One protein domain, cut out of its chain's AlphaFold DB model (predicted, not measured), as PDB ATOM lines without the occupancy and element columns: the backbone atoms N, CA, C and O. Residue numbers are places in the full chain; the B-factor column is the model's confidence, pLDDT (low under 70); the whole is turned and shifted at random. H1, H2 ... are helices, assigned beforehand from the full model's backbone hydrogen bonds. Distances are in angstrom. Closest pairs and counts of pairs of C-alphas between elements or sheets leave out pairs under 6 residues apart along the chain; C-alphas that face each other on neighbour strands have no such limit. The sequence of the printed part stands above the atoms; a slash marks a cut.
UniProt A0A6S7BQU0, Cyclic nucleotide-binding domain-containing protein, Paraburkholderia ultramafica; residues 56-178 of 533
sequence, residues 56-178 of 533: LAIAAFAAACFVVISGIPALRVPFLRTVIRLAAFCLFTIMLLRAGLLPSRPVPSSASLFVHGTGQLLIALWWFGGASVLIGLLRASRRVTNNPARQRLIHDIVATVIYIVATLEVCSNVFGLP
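Overview. This is residues 56 to 178 of the 533 residues of the protein "Cyclic nucleotide-binding domain-containing protein" of Paraburkholderia ultramafica (UniProt A0A6S7BQU0). Helices H1, H2 and H3 form an up-and-down bundle, each running against the one before it, and H4 packs along H3, away from H1 and H2. The printed part has 123 residues with four named helices, H1 to H4 in order, and no named strand: all helix. It is only just compact, close to loose, with a radius of gyration of the C-alphas of 16.2 A, and spans 55 by 32 by 18 A.

Arrangement. H1, residues 56 to 71, and H2, residues 78 to 98, form a hairpin at 13 degrees; their closest C-alphas, Ala 59 and Met 95, are 4.9 A apart. H3, residues 113 to 140, is the hub and forms hairpins with H2 and with H4, residues 150 to 173; its closest C-alphas to H4 are Trp 127 and Ala 166, 5.5 A. Every O i to N i+4 pair is within hydrogen-bond range in H1, H2 and H3, and 19 of 20 in H4.

Along the chain. H1 begins at C-alpha 56 (179.288, 130.688, 230.925). H3 is 40.1 A long. H4, 35.5 A, ends at C-alpha 173 (168.475, 143.669, 238.297).

Size, cuts and confidence. The H2 to H3 link is long. Residues 73 to 77 and 142 to 151 are under pLDDT 70.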
ATOM      1  N   LEU A  56     178.956 129.848 229.776       83.25
ATOM      2  CA  LEU A  56     179.288 130.688 230.925       83.25
ATOM      3  C   LEU A  56     180.800 130.950 231.039       83.25
ATOM      4  O   LEU A  56     181.207 132.078 231.323       83.25
ATOM      5  N   ALA A  57     181.634 129.942 230.765       83.94
ATOM      6  CA  ALA A  57     183.091 130.076 230.778       83.94
ATOM      7  C   ALA A  57     183.580 130.955 229.613       83.94
ATOM      8  O   ALA A  57     184.430 131.827 229.810       83.94
ATOM      9  N   ILE A  58     182.974 130.812 228.427       84.31
ATOM     10  CA  ILE A  58     183.230 131.688 227.269       84.31
ATOM     11  C   ILE A  58     182.869 133.149 227.602       84.31
ATOM     12  O   ILE A  58     183.648 134.064 227.317       84.31
ATOM     13  N   ALA A  59     181.718 133.387 228.240       84.75
ATOM     14  CA  ALA A  59     181.305 134.726 228.666       84.75
ATOM     15  C   ALA A  59     182.256 135.330 229.720       84.75
ATOM     16  O   ALA A  59     182.590 136.514 229.630       84.75
ATOM     17  N   ALA A  60     182.748 134.525 230.667       85.88
ATOM     18  CA  ALA A  60     183.735 134.952 231.658       85.88
ATOM     19  C   ALA A  60     185.106 135.279 231.044       85.88
ATOM     20  O   ALA A  60     185.708 136.297 231.394       85.88
ATOM     21  N   PHE A  61     185.569 134.485 230.074       86.25
ATOM     22  CA  PHE A  61     186.786 134.784 229.320       86.25
ATOM     23  C   PHE A  61     186.652 136.100 228.534       86.25
ATOM     24  O   PHE A  61     187.519 136.971 228.626       86.25
ATOM     25  N   ALA A  62     185.525 136.309 227.842       86.38
ATOM     26  CA  ALA A  62     185.253 137.557 227.127       86.38
ATOM     27  C   ALA A  62     185.192 138.782 228.065       86.38
ATOM     28  O   ALA A  62     185.705 139.850 227.715       86.38
ATOM     29  N   ALA A  63     184.634 138.627 229.273       86.75
ATOM     30  CA  ALA A  63     184.644 139.662 230.307       86.75
ATOM     31  C   ALA A  63     186.073 140.010 230.756       86.75
ATOM     32  O   ALA A  63     186.439 141.187 230.801       86.75
ATOM     33  N   ALA A  64     186.907 138.998 231.030       86.69
ATOM     34  CA  ALA A  64     188.306 139.185 231.409       86.69
ATOM     35  C   ALA A  64     189.101 139.912 230.308       86.69
ATOM     36  O   ALA A  64     189.792 140.894 230.592       86.69
ATOM     37  N   CYS A  65     188.931 139.516 229.040       86.56
ATOM     38  CA  CYS A  65     189.519 140.220 227.899       86.56
ATOM     39  C   CYS A  65     189.078 141.692 227.837       86.56
ATOM     40  O   CYS A  65     189.922 142.571 227.664       86.56
ATOM     41  N   PHE A  66     187.787 141.992 228.019       88.50
ATOM     42  CA  PHE A  66     187.284 143.372 228.026       88.50
ATOM     43  C   PHE A  66     187.859 144.220 229.178       88.50
ATOM     44  O   PHE A  66     188.203 145.392 228.969       88.50
ATOM     45  N   VAL A  67     188.004 143.642 230.377       86.69
ATOM     46  CA  VAL A  67     188.619 144.312 231.538       86.69
ATOM     47  C   VAL A  67     190.091 144.624 231.264       86.69
ATOM     48  O   VAL A  67     190.497 145.779 231.411       86.69
ATOM     49  N   VAL A  68     190.868 143.650 230.775       86.44
ATOM     50  CA  VAL A  68     192.279 143.847 230.390       86.44
ATOM     51  C   VAL A  68     192.403 144.932 229.314       86.44
ATOM     52  O   VAL A  68     193.132 145.904 229.503       86.44
ATOM     53  N   ILE A  69     191.624 144.839 228.231       84.38
ATOM     54  CA  ILE A  69     191.611 145.818 227.126       84.38
ATOM     55  C   ILE A  69     191.244 147.233 227.607       84.38
ATOM     56  O   ILE A  69     191.789 148.226 227.115       84.38
ATOM     57  N   SER A  70     190.344 147.355 228.586       79.75
ATOM     58  CA  SER A  70     190.021 148.645 229.202       79.75
ATOM     59  C   SER A  70     191.142 149.166 230.108       79.75
ATOM     60  O   SER A  70     191.402 150.374 230.094       79.75
ATOM     61  N   GLY A  71     191.820 148.279 230.842       74.44
ATOM     62  CA  GLY A  71     192.903 148.598 231.775       74.44
ATOM     63  C   GLY A  71     194.224 149.033 231.128       74.44
ATOM     64  O   GLY A  71     194.968 149.784 231.757       74.44
ATOM     65  N   ILE A  72     194.505 148.637 229.877       77.94
ATOM     66  CA  ILE A  72     195.754 148.998 229.178       77.94
ATOM     67  C   ILE A  72     195.967 150.531 229.169       77.94
ATOM     68  O   ILE A  72     195.119 151.273 228.646       77.94
ATOM     69  N   PRO A  73     197.100 151.035 229.701       61.91
ATOM     70  CA  PRO A  73     197.401 152.459 229.706       61.91
ATOM     71  C   PRO A  73     197.756 152.970 228.300       61.91
ATOM     72  O   PRO A  73     198.566 152.393 227.587       61.91
ATOM     73  N   ALA A  74     197.138 154.095 227.929       58.91
ATOM     74  CA  ALA A  74     197.546 155.023 226.866       58.91
ATOM     75  C   ALA A  74     198.205 154.441 225.587       58.91
ATOM     76  O   ALA A  74     199.348 154.760 225.259       58.91
ATOM     77  N   LEU A  75     197.432 153.722 224.761       60.03
ATOM     78  CA  LEU A  75     197.730 153.626 223.322       60.03
ATOM     79  C   LEU A  75     197.899 155.036 222.722       60.03
ATOM     80  O   LEU A  75     197.045 155.901 222.939       60.03
ATOM     81  N   ARG A  76     198.953 155.253 221.915       62.19
ATOM     82  CA  ARG A  76     199.249 156.550 221.261       62.19
ATOM     83  C   ARG A  76     198.090 157.092 220.411       62.19
ATOM     84  O   ARG A  76     197.983 158.302 220.245       62.19
ATOM     85  N   VAL A  77     197.218 156.219 219.895       69.81
ATOM     86  CA  VAL A  77     196.040 156.589 219.093       69.81
ATOM     87  C   VAL A  77     194.762 156.450 219.943       69.81
ATOM     88  O   VAL A  77     194.271 155.337 220.150       69.81
ATOM     89  N   PRO A  78     194.179 157.557 220.446       70.06
ATOM     90  CA  PRO A  78     193.083 157.501 221.416       70.06
ATOM     91  C   PRO A  78     191.729 157.130 220.796       70.06
ATOM     92  O   PRO A  78     190.913 156.507 221.469       70.06
ATOM     93  N   PHE A  79     191.495 157.462 219.521       74.31
ATOM     94  CA  PHE A  79     190.303 157.023 218.784       74.31
ATOM     95  C   PHE A  79     190.280 155.494 218.648       74.31
ATOM     96  O   PHE A  79     189.297 154.851 219.007       74.31
ATOM     97  N   LEU A  80     191.416 154.910 218.248       80.38
ATOM     98  CA  LEU A  80     191.603 153.465 218.136       80.38
ATOM     99  C   LEU A  80     191.359 152.749 219.476       80.38
ATOM    100  O   LEU A  80     190.696 151.717 219.490       80.38
ATOM    101  N   ARG A  81     191.786 153.320 220.616       81.44
ATOM    102  CA  ARG A  81     191.451 152.773 221.948       81.44
ATOM    103  C   ARG A  81     189.937 152.713 222.186       81.44
ATOM    104  O   ARG A  81     189.461 151.719 222.726       81.44
ATOM    105  N   THR A  82     189.176 153.738 221.801       82.94
ATOM    106  CA  THR A  82     187.709 153.723 221.945       82.94
ATOM    107  C   THR A  82     187.060 152.692 221.021       82.94
ATOM    108  O   THR A  82     186.190 151.958 221.480       82.94
ATOM    109  N   VAL A  83     187.523 152.564 219.771       86.44
ATOM    110  CA  VAL A  83     187.040 151.538 218.825       86.44
ATOM    111  C   VAL A  83     187.327 150.122 219.341       86.44
ATOM    112  O   VAL A  83     186.418 149.298 219.377       86.44
ATOM    113  N   ILE A  84     188.544 149.847 219.822       87.44
ATOM    114  CA  ILE A  84     188.919 148.537 220.381       87.44
ATOM    115  C   ILE A  84     188.089 148.213 221.634       87.44
ATOM    116  O   ILE A  84     187.590 147.096 221.767       87.44
ATOM    117  N   ARG A  85     187.880 149.181 222.541       87.44
ATOM    118  CA  ARG A  85     187.035 148.978 223.735       87.44
ATOM    119  C   ARG A  85     185.564 148.750 223.383       87.44
ATOM    120  O   ARG A  85     184.923 147.938 224.043       87.44
ATOM    121  N   LEU A  86     185.044 149.421 222.353       90.38
ATOM    122  CA  LEU A  86     183.695 149.186 221.841       90.38
ATOM    123  C   LEU A  86     183.575 147.780 221.237       90.38
ATOM    124  O   LEU A  86     182.675 147.041 221.618       90.38
ATOM    125  N   ALA A  87     184.516 147.369 220.381       89.88
ATOM    126  CA  ALA A  87     184.533 146.030 219.787       89.88
ATOM    127  C   ALA A  87     184.622 144.918 220.850       89.88
ATOM    128  O   ALA A  87     183.862 143.952 220.797       89.88
ATOM    129  N   ALA A  88     185.486 145.081 221.859       89.56
ATOM    130  CA  ALA A  88     185.593 144.152 222.985       89.56
ATOM    131  C   ALA A  88     184.305 144.099 223.832       89.56
ATOM    132  O   ALA A  88     183.900 143.022 224.264       89.56
ATOM    133  N   PHE A  89     183.626 145.234 224.030       93.06
ATOM    134  CA  PHE A  89     182.339 145.279 224.729       93.06
ATOM    135  C   PHE A  89     181.206 144.630 223.920       93.06
ATOM    136  O   PHE A  89     180.390 143.901 224.484       93.06
ATOM    137  N   CYS A  90     181.173 144.825 222.599       92.75
ATOM    138  CA  CYS A  90     180.243 144.129 221.710       92.75
ATOM    139  C   CYS A  90     180.478 142.611 221.738       92.75
ATOM    140  O   CYS A  90     179.519 141.860 221.889       92.75
ATOM    141  N   LEU A  91     181.737 142.156 221.679       90.88
ATOM    142  CA  LEU A  91     182.085 140.736 221.798       90.88
ATOM    143  C   LEU A  91     181.638 140.150 223.146       90.88
ATOM    144  O   LEU A  91     180.974 139.115 223.168       90.88
ATOM    145  N   PHE A  92     181.933 140.833 224.256       91.56
ATOM    146  CA  PHE A  92     181.471 140.428 225.587       91.56
ATOM    147  C   PHE A  92     179.936 140.369 225.664       91.56
ATOM    148  O   PHE A  92     179.392 139.374 226.133       91.56
ATOM    149  N   THR A  93     179.232 141.363 225.114       91.88
ATOM    150  CA  THR A  93     177.759 141.377 225.042       91.88
ATOM    151  C   THR A  93     177.217 140.176 224.261       91.88
ATOM    152  O   THR A  93     176.285 139.520 224.719       91.88
ATOM    153  N   ILE A  94     177.812 139.837 223.113       90.31
ATOM    154  CA  ILE A  94     177.402 138.678 222.302       90.31
ATOM    155  C   ILE A  94     177.602 137.366 223.074       90.31
ATOM    156  O   ILE A  94     176.727 136.502 223.032       90.31
ATOM    157  N   MET A  95     178.712 137.211 223.802       88.38
ATOM    158  CA  MET A  95     178.965 135.997 224.592       88.38
ATOM    159  C   MET A  95     178.071 135.904 225.834       88.38
ATOM    160  O   MET A  95     177.575 134.824 226.139       88.38
ATOM    161  N   LEU A  96     177.775 137.030 226.489       88.50
ATOM    162  CA  LEU A  96     176.826 137.103 227.602       88.50
ATOM    163  C   LEU A  96     175.414 136.663 227.168       88.50
ATOM    164  O   LEU A  96     174.800 135.814 227.815       88.50
ATOM    165  N   LEU A  97     174.944 137.159 226.017       88.25
ATOM    166  CA  LEU A  97     173.659 136.761 225.432       88.25
ATOM    167  C   LEU A  97     173.648 135.286 224.991       88.25
ATOM    168  O   LEU A  97     172.648 134.601 225.197       88.25
ATOM    169  N   ARG A  98     174.757 134.765 224.443       86.56
ATOM    170  CA  ARG A  98     174.906 133.329 224.124       86.56
ATOM    171  C   ARG A  98     174.901 132.429 225.364       86.56
ATOM    172  O   ARG A  98     174.469 131.288 225.260       86.56
ATOM    173  N   ALA A  99     175.316 132.939 226.523       84.38
ATOM    174  CA  ALA A  99     175.188 132.250 227.808       84.38
ATOM    175  C   ALA A  99     173.770 132.325 228.417       84.38
ATOM    176  O   ALA A  99     173.567 131.884 229.546       84.38
ATOM    177  N   GLY A 100     172.788 132.901 227.709       82.31
ATOM    178  CA  GLY A 100     171.415 133.078 228.195       82.31
ATOM    179  C   GLY A 100     171.249 134.193 229.237       82.31
ATOM    180  O   GLY A 100     170.147 134.393 229.750       82.31
ATOM    181  N   LEU A 101     172.314 134.941 229.544       84.06
ATOM    182  CA  LEU A 101     172.309 136.012 230.536       84.06
ATOM    183  C   LEU A 101     171.839 137.325 229.888       84.06
ATOM    184  O   LEU A 101     172.559 137.965 229.124       84.06
ATOM    185  N   LEU A 102     170.608 137.733 230.204       84.56
ATOM    186  CA  LEU A 102     170.017 139.000 229.767       84.56
ATOM    187  C   LEU A 102     170.282 140.091 230.824       84.56
ATOM    188  O   LEU A 102     169.764 139.959 231.930       84.56
ATOM    189  N   PRO A 103     170.994 141.197 230.517       82.75
ATOM    190  CA  PRO A 103     171.337 142.225 231.516       82.75
ATOM    191  C   PRO A 103     170.158 142.938 232.201       82.75
ATOM    192  O   PRO A 103     170.351 143.619 233.208       82.75
ATOM    193  N   SER A 104     168.956 142.800 231.638       77.25
ATOM    194  CA  SER A 104     167.687 143.365 232.108       77.25
ATOM    195  C   SER A 104     166.790 142.354 232.840       77.25
ATOM    196  O   SER A 104     165.614 142.636 233.073       77.25
ATOM    197  N   ARG A 105     167.300 141.162 233.182       80.75
ATOM    198  CA  ARG A 105     166.579 140.158 233.982       80.75
ATOM    199  C   ARG A 105     167.479 139.599 235.089       80.75
ATOM    200  O   ARG A 105     168.656 139.356 234.825       80.75
ATOM    201  N   PRO A 106     166.943 139.342 236.296       78.31
ATOM    202  CA  PRO A 106     167.697 138.663 237.341       78.31
ATOM    203  C   PRO A 106     168.048 137.232 236.926       78.31
ATOM    204  O   PRO A 106     167.276 136.553 236.244       78.31
ATOM    205  N   VAL A 107     169.221 136.774 237.363       80.88
ATOM    206  CA  VAL A 107     169.676 135.394 237.152       80.88
ATOM    207  C   VAL A 107     168.724 134.441 237.891       80.88
ATOM    208  O   VAL A 107     168.406 134.706 239.053       80.88
ATOM    209  N   PRO A 108     168.257 133.334 237.280       75.62
ATOM    210  CA  PRO A 108     167.384 132.382 237.958       75.62
ATOM    211  C   PRO A 108     167.978 131.869 239.278       75.62
ATOM    212  O   PRO A 108     169.134 131.443 239.341       75.62
ATOM    213  N   SER A 109     167.170 131.880 240.339       71.38
ATOM    214  CA  SER A 109     167.537 131.392 241.677       71.38
ATOM    215  C   SER A 109     167.564 129.861 241.794       71.38
ATOM    216  O   SER A 109     168.000 129.335 242.810       71.38
ATOM    217  N   SER A 110     167.125 129.145 240.755       70.31
ATOM    218  CA  SER A 110     167.203 127.683 240.631       70.31
ATOM    219  C   SER A 110     168.556 127.169 240.117       70.31
ATOM    220  O   SER A 110     168.762 125.959 240.050       70.31
ATOM    221  N   ALA A 111     169.475 128.062 239.734       72.38
ATOM    222  CA  ALA A 111     170.835 127.700 239.351       72.38
ATOM    223  C   ALA A 111     171.692 127.331 240.579       72.38
ATOM    224  O   ALA A 111     171.400 127.732 241.704       72.38
ATOM    225  N   SER A 112     172.794 126.603 240.368       83.06
ATOM    226  CA  SER A 112     173.763 126.353 241.442       83.06
ATOM    227  C   SER A 112     174.392 127.665 241.930       83.06
ATOM    228  O   SER A 112     174.550 128.609 241.154       83.06
ATOM    229  N   LEU A 113     174.800 127.718 243.205       80.88
ATOM    230  CA  LEU A 113     175.387 128.912 243.839       80.88
ATOM    231  C   LEU A 113     176.503 129.548 242.986       80.88
ATOM    232  O   LEU A 113     176.560 130.765 242.828       80.88
ATOM    233  N   PHE A 114     177.360 128.706 242.399       79.81
ATOM    234  CA  PHE A 114     178.457 129.126 241.529       79.81
ATOM    235  C   PHE A 114     177.962 129.775 240.228       79.81
ATOM    236  O   PHE A 114     178.425 130.860 239.874       79.81
ATOM    237  N   VAL A 115     176.993 129.162 239.539       82.69
ATOM    238  CA  VAL A 115     176.406 129.702 238.297       82.69
ATOM    239  C   VAL A 115     175.628 130.992 238.568       82.69
ATOM    240  O   VAL A 115     175.723 131.943 237.793       82.69
ATOM    241  N   HIS A 116     174.909 131.067 239.690       82.62
ATOM    242  CA  HIS A 116     174.174 132.268 240.080       82.62
ATOM    243  C   HIS A 116     175.129 133.443 240.363       82.62
ATOM    244  O   HIS A 116     175.009 134.497 239.738       82.62
ATOM    245  N   GLY A 117     176.135 133.242 241.225       85.62
ATOM    246  CA  GLY A 117     177.104 134.285 241.586       85.62
ATOM    247  C   GLY A 117     178.002 134.732 240.425       85.62
ATOM    248  O   GLY A 117     178.275 135.925 240.278       85.62
ATOM    249  N   THR A 118     178.423 133.811 239.551       86.38
ATOM    250  CA  THR A 118     179.176 134.172 238.334       86.38
ATOM    251  C   THR A 118     178.299 134.909 237.322       86.38
ATOM    252  O   THR A 118     178.726 135.937 236.800       86.38
ATOM    253  N   GLY A 119     177.051 134.478 237.102       87.00
ATOM    254  CA  GLY A 119     176.094 135.207 236.265       87.00
ATOM    255  C   GLY A 119     175.842 136.636 236.761       87.00
ATOM    256  O   GLY A 119     175.864 137.580 235.968       87.00
ATOM    257  N   GLN A 120     175.695 136.815 238.079       89.31
ATOM    258  CA  GLN A 120     175.568 138.133 238.707       89.31
ATOM    259  C   GLN A 120     176.810 139.011 238.473       89.31
ATOM    260  O   GLN A 120     176.679 140.159 238.039       89.31
ATOM    261  N   LEU A 121     178.014 138.466 238.689       90.31
ATOM    262  CA  LEU A 121     179.281 139.162 238.432       90.31
ATOM    263  C   LEU A 121     179.386 139.633 236.971       90.31
ATOM    264  O   LEU A 121     179.786 140.770 236.716       90.31
ATOM    265  N   LEU A 122     179.007 138.781 236.013       91.00
ATOM    266  CA  LEU A 122     179.079 139.094 234.584       91.00
ATOM    267  C   LEU A 122     178.091 140.194 234.176       91.00
ATOM    268  O   LEU A 122     178.474 141.100 233.434       91.00
ATOM    269  N   ILE A 123     176.858 140.181 234.689       90.12
ATOM    270  CA  ILE A 123     175.887 141.252 234.405       90.12
ATOM    271  C   ILE A 123     176.327 142.576 235.061       90.12
ATOM    272  O   ILE A 123     176.223 143.631 234.433       90.12
ATOM    273  N   ALA A 124     176.904 142.545 236.268       91.94
ATOM    274  CA  ALA A 124     177.475 143.741 236.891       91.94
ATOM    275  C   ALA A 124     178.664 144.310 236.088       91.94
ATOM    276  O   ALA A 124     178.710 145.510 235.803       91.94
ATOM    277  N   LEU A 125     179.587 143.447 235.646       92.19
ATOM    278  CA  LEU A 125     180.685 143.810 234.740       92.19
ATOM    279  C   LEU A 125     180.180 144.385 233.411       92.19
ATOM    280  O   LEU A 125     180.818 145.283 232.859       92.19
ATOM    281  N   TRP A 126     179.039 143.914 232.905       93.62
ATOM    282  CA  TRP A 126     178.422 144.449 231.693       93.62
ATOM    283  C   TRP A 126     177.893 145.875 231.889       93.62
ATOM    284  O   TRP A 126     178.226 146.754 231.093       93.62
ATOM    285  N   TRP A 127     177.160 146.148 232.974       93.81
ATOM    286  CA  TRP A 127     176.636 147.491 233.267       93.81
ATOM    287  C   TRP A 127     177.750 148.527 233.483       93.81
ATOM    288  O   TRP A 127     177.759 149.578 232.830       93.81
ATOM    289  N   PHE A 128     178.746 148.222 234.322       94.00
ATOM    290  CA  PHE A 128     179.908 149.104 234.504       94.00
ATOM    291  C   PHE A 128     180.782 149.188 233.241       94.00
ATOM    292  O   PHE A 128     181.330 150.251 232.926       94.00
ATOM    293  N   GLY A 129     180.866 148.103 232.467       90.62
ATOM    294  CA  GLY A 129     181.530 148.063 231.168       90.62
ATOM    295  C   GLY A 129     180.911 149.043 230.175       90.62
ATOM    296  O   GLY A 129     181.620 149.922 229.676       90.62
ATOM    297  N   GLY A 130     179.595 148.967 229.966       92.50
ATOM    298  CA  GLY A 130     178.840 149.849 229.073       92.50
ATOM    299  C   GLY A 130     178.958 151.319 229.473       92.50
ATOM    300  O   GLY A 130     179.306 152.157 228.635       92.50
ATOM    301  N   ALA A 131     178.806 151.625 230.766       92.94
ATOM    302  CA  ALA A 131     179.062 152.957 231.320       92.94
ATOM    303  C   ALA A 131     180.472 153.471 230.964       92.94
ATOM    304  O   ALA A 131     180.632 154.568 230.420       92.94
ATOM    305  N   SER A 132     181.504 152.652 231.186       89.81
ATOM    306  CA  SER A 132     182.898 153.020 230.908       89.81
ATOM    307  C   SER A 132     183.221 153.177 229.408       89.81
ATOM    308  O   SER A 132     184.189 153.862 229.050       89.81
ATOM    309  N   VAL A 133     182.449 152.541 228.518       90.81
ATOM    310  CA  VAL A 133     182.557 152.685 227.055       90.81
ATOM    311  C   VAL A 133     181.845 153.954 226.593       90.81
ATOM    312  O   VAL A 133     182.452 154.747 225.873       90.81
ATOM    313  N   LEU A 134     180.628 154.217 227.083       89.81
ATOM    314  CA  LEU A 134     179.867 155.439 226.803       89.81
ATOM    315  C   LEU A 134     180.636 156.700 227.236       89.81
ATOM    316  O   LEU A 134     180.816 157.628 226.445       89.81
ATOM    317  N   ILE A 135     181.190 156.702 228.452       88.62
ATOM    318  CA  ILE A 135     182.059 157.783 228.952       88.62
ATOM    319  C   ILE A 135     183.331 157.913 228.090       88.62
ATOM    320  O   ILE A 135     183.811 159.022 227.845       88.62
ATOM    321  N   GLY A 136     183.863 156.796 227.581       85.56
ATOM    322  CA  GLY A 136     184.985 156.781 226.637       85.56
ATOM    323  C   GLY A 136     184.656 157.437 225.292       85.56
ATOM    324  O   GLY A 136     185.466 158.209 224.776       85.56
ATOM    325  N   LEU A 137     183.460 157.190 224.753       85.25
ATOM    326  CA  LEU A 137     182.968 157.785 223.508       85.25
ATOM    327  C   LEU A 137     182.722 159.295 223.661       85.25
ATOM    328  O   LEU A 137     183.222 160.085 222.857       85.25
ATOM    329  N   LEU A 138     182.059 159.708 224.748       84.38
ATOM    330  CA  LEU A 138     181.831 161.120 225.090       84.38
ATOM    331  C   LEU A 138     183.147 161.906 225.243       84.38
ATOM    332  O   LEU A 138     183.235 163.058 224.813       84.38
ATOM    333  N   ARG A 139     184.186 161.283 225.819       80.75
ATOM    334  CA  ARG A 139     185.536 161.866 225.948       80.75
ATOM    335  C   ARG A 139     186.341 161.832 224.637       80.75
ATOM    336  O   ARG A 139     187.223 162.670 224.455       80.75
ATOM    337  N   ALA A 140     186.056 160.908 223.717       78.62
ATOM    338  CA  ALA A 140     186.713 160.842 222.408       78.62
ATOM    339  C   ALA A 140     186.175 161.894 221.420       78.62
ATOM    340  O   ALA A 140     186.962 162.523 220.714       78.62
ATOM    341  N   SER A 141     184.858 162.126 221.423       70.62
ATOM    342  CA  SER A 141     184.145 163.027 220.500       70.62
ATOM    343  C   SER A 141     184.626 164.492 220.515       70.62
ATOM    344  O   SER A 141     184.482 165.189 219.515       70.62
ATOM    345  N   ARG A 142     185.205 164.979 221.621       64.12
ATOM    346  CA  ARG A 142     185.412 166.422 221.872       64.12
ATOM    347  C   ARG A 142     186.850 166.938 221.734       64.12
ATOM    348  O   ARG A 142     187.156 168.028 222.207       64.12
ATOM    349  N   ARG A 143     187.732 166.221 221.032       58.25
ATOM    350  CA  ARG A 143     189.144 166.622 220.807       58.25
ATOM    351  C   ARG A 143     189.361 167.823 219.857       58.25
ATOM    352  O   ARG A 143     190.478 168.027 219.401       58.25
ATOM    353  N   VAL A 144     188.319 168.607 219.571       55.06
ATOM    354  CA  VAL A 144     188.308 169.692 218.565       55.06
ATOM    355  C   VAL A 144     188.124 171.091 219.203       55.06
ATOM    356  O   VAL A 144     188.104 172.089 218.496       55.06
ATOM    357  N   THR A 145     188.043 171.203 220.541       55.91
ATOM    358  CA  THR A 145     187.823 172.490 221.243       55.91
ATOM    359  C   THR A 145     188.832 172.748 222.372       55.91
ATOM    360  O   THR A 145     189.022 171.927 223.265       55.91
ATOM    361  N   ASN A 146     189.424 173.947 222.370       50.31
ATOM    362  CA  ASN A 146     190.638 174.326 223.114       50.31
ATOM    363  C   ASN A 146     190.447 174.791 224.583       50.31
ATOM    364  O   ASN A 146     191.209 175.628 225.057       50.31
ATOM    365  N   ASN A 147     189.451 174.303 225.339       57.88
ATOM    366  CA  ASN A 147     189.147 174.865 226.675       57.88
ATOM    367  C   ASN A 147     189.171 173.825 227.828       57.88
ATOM    368  O   ASN A 147     188.123 173.334 228.260       57.88
ATOM    369  N   PRO A 148     190.368 173.464 228.347       58.41
ATOM    370  CA  PRO A 148     190.597 172.189 229.038       58.41
ATOM    371  C   PRO A 148     190.192 172.126 230.517       58.41
ATOM    372  O   PRO A 148     190.232 171.034 231.080       58.41
ATOM    373  N   ALA A 149     189.855 173.243 231.172       59.59
ATOM    374  CA  ALA A 149     189.523 173.267 232.606       59.59
ATOM    375  C   ALA A 149     188.011 173.113 232.853       59.59
ATOM    376  O   ALA A 149     187.565 172.118 233.424       59.59
ATOM    377  N   ARG A 150     187.206 174.065 232.355       58.88
ATOM    378  CA  ARG A 150     185.747 174.136 232.576       58.88
ATOM    379  C   ARG A 150     184.993 172.899 232.071       58.88
ATOM    380  O   ARG A 150     183.984 172.518 232.653       58.88
ATOM    381  N   GLN A 151     185.487 172.263 231.008       64.50
ATOM    382  CA  GLN A 151     184.851 171.079 230.427       64.50
ATOM    383  C   GLN A 151     184.983 169.822 231.303       64.50
ATOM    384  O   GLN A 151     184.109 168.961 231.216       64.50
ATOM    385  N   ARG A 152     186.014 169.715 232.161       72.50
ATOM    386  CA  ARG A 152     186.214 168.541 233.036       72.50
ATOM    387  C   ARG A 152     185.036 168.367 233.984       72.50
ATOM    388  O   ARG A 152     184.374 167.344 233.917       72.50
ATOM    389  N   LEU A 153     184.684 169.419 234.730       76.69
ATOM    390  CA  LEU A 153     183.558 169.414 235.673       76.69
ATOM    391  C   LEU A 153     182.259 168.889 235.041       76.69
ATOM    392  O   LEU A 153     181.627 167.999 235.595       76.69
ATOM    393  N   ILE A 154     181.893 169.369 233.846       80.56
ATOM    394  CA  ILE A 154     180.686 168.905 233.141       80.56
ATOM    395  C   ILE A 154     180.813 167.424 232.744       80.56
ATOM    396  O   ILE A 154     179.874 166.653 232.925       80.56
ATOM    397  N   HIS A 155     181.969 167.005 232.222       82.12
ATOM    398  CA  HIS A 155     182.196 165.611 231.835       82.12
ATOM    399  C   HIS A 155     182.263 164.646 233.018       82.12
ATOM    400  O   HIS A 155     181.837 163.501 232.875       82.12
ATOM    401  N   ASP A 156     182.765 165.090 234.165       85.25
ATOM    402  CA  ASP A 156     182.905 164.271 235.361       85.25
ATOM    403  C   ASP A 156     181.580 164.202 236.142       85.25
ATOM    404  O   ASP A 156     181.238 163.132 236.643       85.25
ATOM    405  N   ILE A 157     180.748 165.257 236.113       88.38
ATOM    406  CA  ILE A 157     179.332 165.195 236.529       88.38
ATOM    407  C   ILE A 157     178.562 164.191 235.656       88.38
ATOM    408  O   ILE A 157     177.928 163.283 236.187       88.38
ATOM    409  N   VAL A 158     178.655 164.292 234.323       89.00
ATOM    410  CA  VAL A 158     177.973 163.358 233.404       89.00
ATOM    411  C   VAL A 158     178.464 161.917 233.597       89.00
ATOM    412  O   VAL A 158     177.651 160.997 233.638       89.00
ATOM    413  N   ALA A 159     179.771 161.703 233.778       90.31
ATOM    414  CA  ALA A 159     180.323 160.385 234.086       90.31
ATOM    415  C   ALA A 159     179.817 159.835 235.432       90.31
ATOM    416  O   ALA A 159     179.495 158.652 235.522       90.31
ATOM    417  N   THR A 160     179.700 160.691 236.450       92.00
ATOM    418  CA  THR A 160     179.157 160.326 237.768       92.00
ATOM    419  C   THR A 160     177.690 159.910 237.659       92.00
ATOM    420  O   THR A 160     177.331 158.850 238.160       92.00
ATOM    421  N   VAL A 161     176.858 160.665 236.931       91.31
ATOM    422  CA  VAL A 161     175.447 160.304 236.683       91.31
ATOM    423  C   VAL A 161     175.331 158.964 235.946       91.31
ATOM    424  O   VAL A 161     174.550 158.111 236.361       91.31
ATOM    425  N   ILE A 162     176.142 158.729 234.908       93.75
ATOM    426  CA  ILE A 162     176.152 157.452 234.168       93.75
ATOM    427  C   ILE A 162     176.526 156.275 235.091       93.75
ATOM    428  O   ILE A 162     175.888 155.224 235.022       93.75
ATOM    429  N   TYR A 163     177.514 156.434 235.981       94.12
ATOM    430  CA  TYR A 163     177.869 155.383 236.943       94.12
ATOM    431  C   TYR A 163     176.837 155.203 238.066       94.12
ATOM    432  O   TYR A 163     176.640 154.072 238.505       94.12
ATOM    433  N   ILE A 164     176.140 156.259 238.501       92.50
ATOM    434  CA  ILE A 164     175.014 156.144 239.446       92.50
ATOM    435  C   ILE A 164     173.889 155.311 238.821       92.50
ATOM    436  O   ILE A 164     173.427 154.363 239.451       92.50
ATOM    437  N   VAL A 165     173.505 155.593 237.569       92.31
ATOM    438  CA  VAL A 165     172.494 154.799 236.843       92.31
ATOM    439  C   VAL A 165     172.935 153.339 236.716       92.31
ATOM    440  O   VAL A 165     172.189 152.452 237.116       92.31
ATOM    441  N   ALA A 166     174.169 153.072 236.271       93.56
ATOM    442  CA  ALA A 166     174.686 151.701 236.185       93.56
ATOM    443  C   ALA A 166     174.707 150.978 237.549       93.56
ATOM    444  O   ALA A 166     174.423 149.786 237.616       93.56
ATOM    445  N   THR A 167     174.988 151.693 238.644       93.19
ATOM    446  CA  THR A 167     174.947 151.129 240.005       93.19
ATOM    447  C   THR A 167     173.518 150.787 240.430       93.19
ATOM    448  O   THR A 167     173.296 149.728 241.011       93.19
ATOM    449  N   LEU A 168     172.536 151.639 240.116       91.81
ATOM    450  CA  LEU A 168     171.121 151.394 240.420       91.81
ATOM    451  C   LEU A 168     170.559 150.210 239.619       91.81
ATOM    452  O   LEU A 168     169.871 149.370 240.198       91.81
ATOM    453  N   GLU A 169     170.906 150.094 238.336       91.12
ATOM    454  CA  GLU A 169     170.542 148.945 237.488       91.12
ATOM    455  C   GLU A 169     171.149 147.633 238.011       91.12
ATOM    456  O   GLU A 169     170.481 146.601 238.021       91.12
ATOM    457  N   VAL A 170     172.384 147.664 238.529       91.62
ATOM    458  CA  VAL A 170     173.001 146.503 239.195       91.62
ATOM    459  C   VAL A 170     172.287 146.170 240.511       91.62
ATOM    460  O   VAL A 170     171.900 145.020 240.719       91.62
ATOM    461  N   CYS A 171     172.032 147.150 241.379       90.94
ATOM    462  CA  CYS A 171     171.277 146.929 242.618       90.94
ATOM    463  C   CYS A 171     169.886 146.327 242.355       90.94
ATOM    464  O   CYS A 171     169.503 145.375 243.033       90.94
ATOM    465  N   SER A 172     169.168 146.835 241.351       89.81
ATOM    466  CA  SER A 172     167.850 146.343 240.935       89.81
ATOM    467  C   SER A 172     167.922 144.946 240.315       89.81
ATOM    468  O   SER A 172     167.354 143.990 240.839       89.81
ATOM    469  N   ASN A 173     168.642 144.807 239.201       86.94
ATOM    470  CA  ASN A 173     168.475 143.669 238.297       86.94
ATOM    471  C   ASN A 173     169.444 142.521 238.605       86.94
ATOM    472  O   ASN A 173     169.158 141.383 238.248       86.94
ATOM    473  N   VAL A 174     170.577 142.795 239.264       87.25
ATOM    474  CA  VAL A 174     171.560 141.768 239.657       87.25
ATOM    475  C   VAL A 174     171.300 141.281 241.079       87.25
ATOM    476  O   VAL A 174     171.286 140.073 241.314       87.25
ATOM    477  N   PHE A 175     171.071 142.204 242.017       86.94
ATOM    478  CA  PHE A 175     170.900 141.887 243.441       86.94
ATOM    479  C   PHE A 175     169.440 141.854 243.922       86.94
ATOM    480  O   PHE A 175     169.198 141.484 245.069       86.94
ATOM    481  N   GLY A 176     168.462 142.216 243.083       83.94
ATOM    482  CA  GLY A 176     167.037 142.179 243.441       83.94
ATOM    483  C   GLY A 176     166.620 143.214 244.492       83.94
ATOM    484  O   GLY A 176     165.574 143.059 245.124       83.94
ATOM    485  N   LEU A 177     167.433 144.250 244.728       87.81
ATOM    486  CA  LEU A 177     167.184 145.239 245.776       87.81
ATOM    487  C   LEU A 177     166.066 146.211 245.352       87.81
ATOM    488  O   LEU A 177     166.054 146.666 244.205       87.81
ATOM    489  N   PRO A 178     165.159 146.610 246.267       86.81
ATOM    490  CA  PRO A 178     164.043 147.503 245.958       86.81
ATOM    491  C   PRO A 178     164.502 148.966 245.796       86.81
ATOM    492  O   PRO A 178     164.229 149.830 246.632       86.81
TER     493      PRO A 178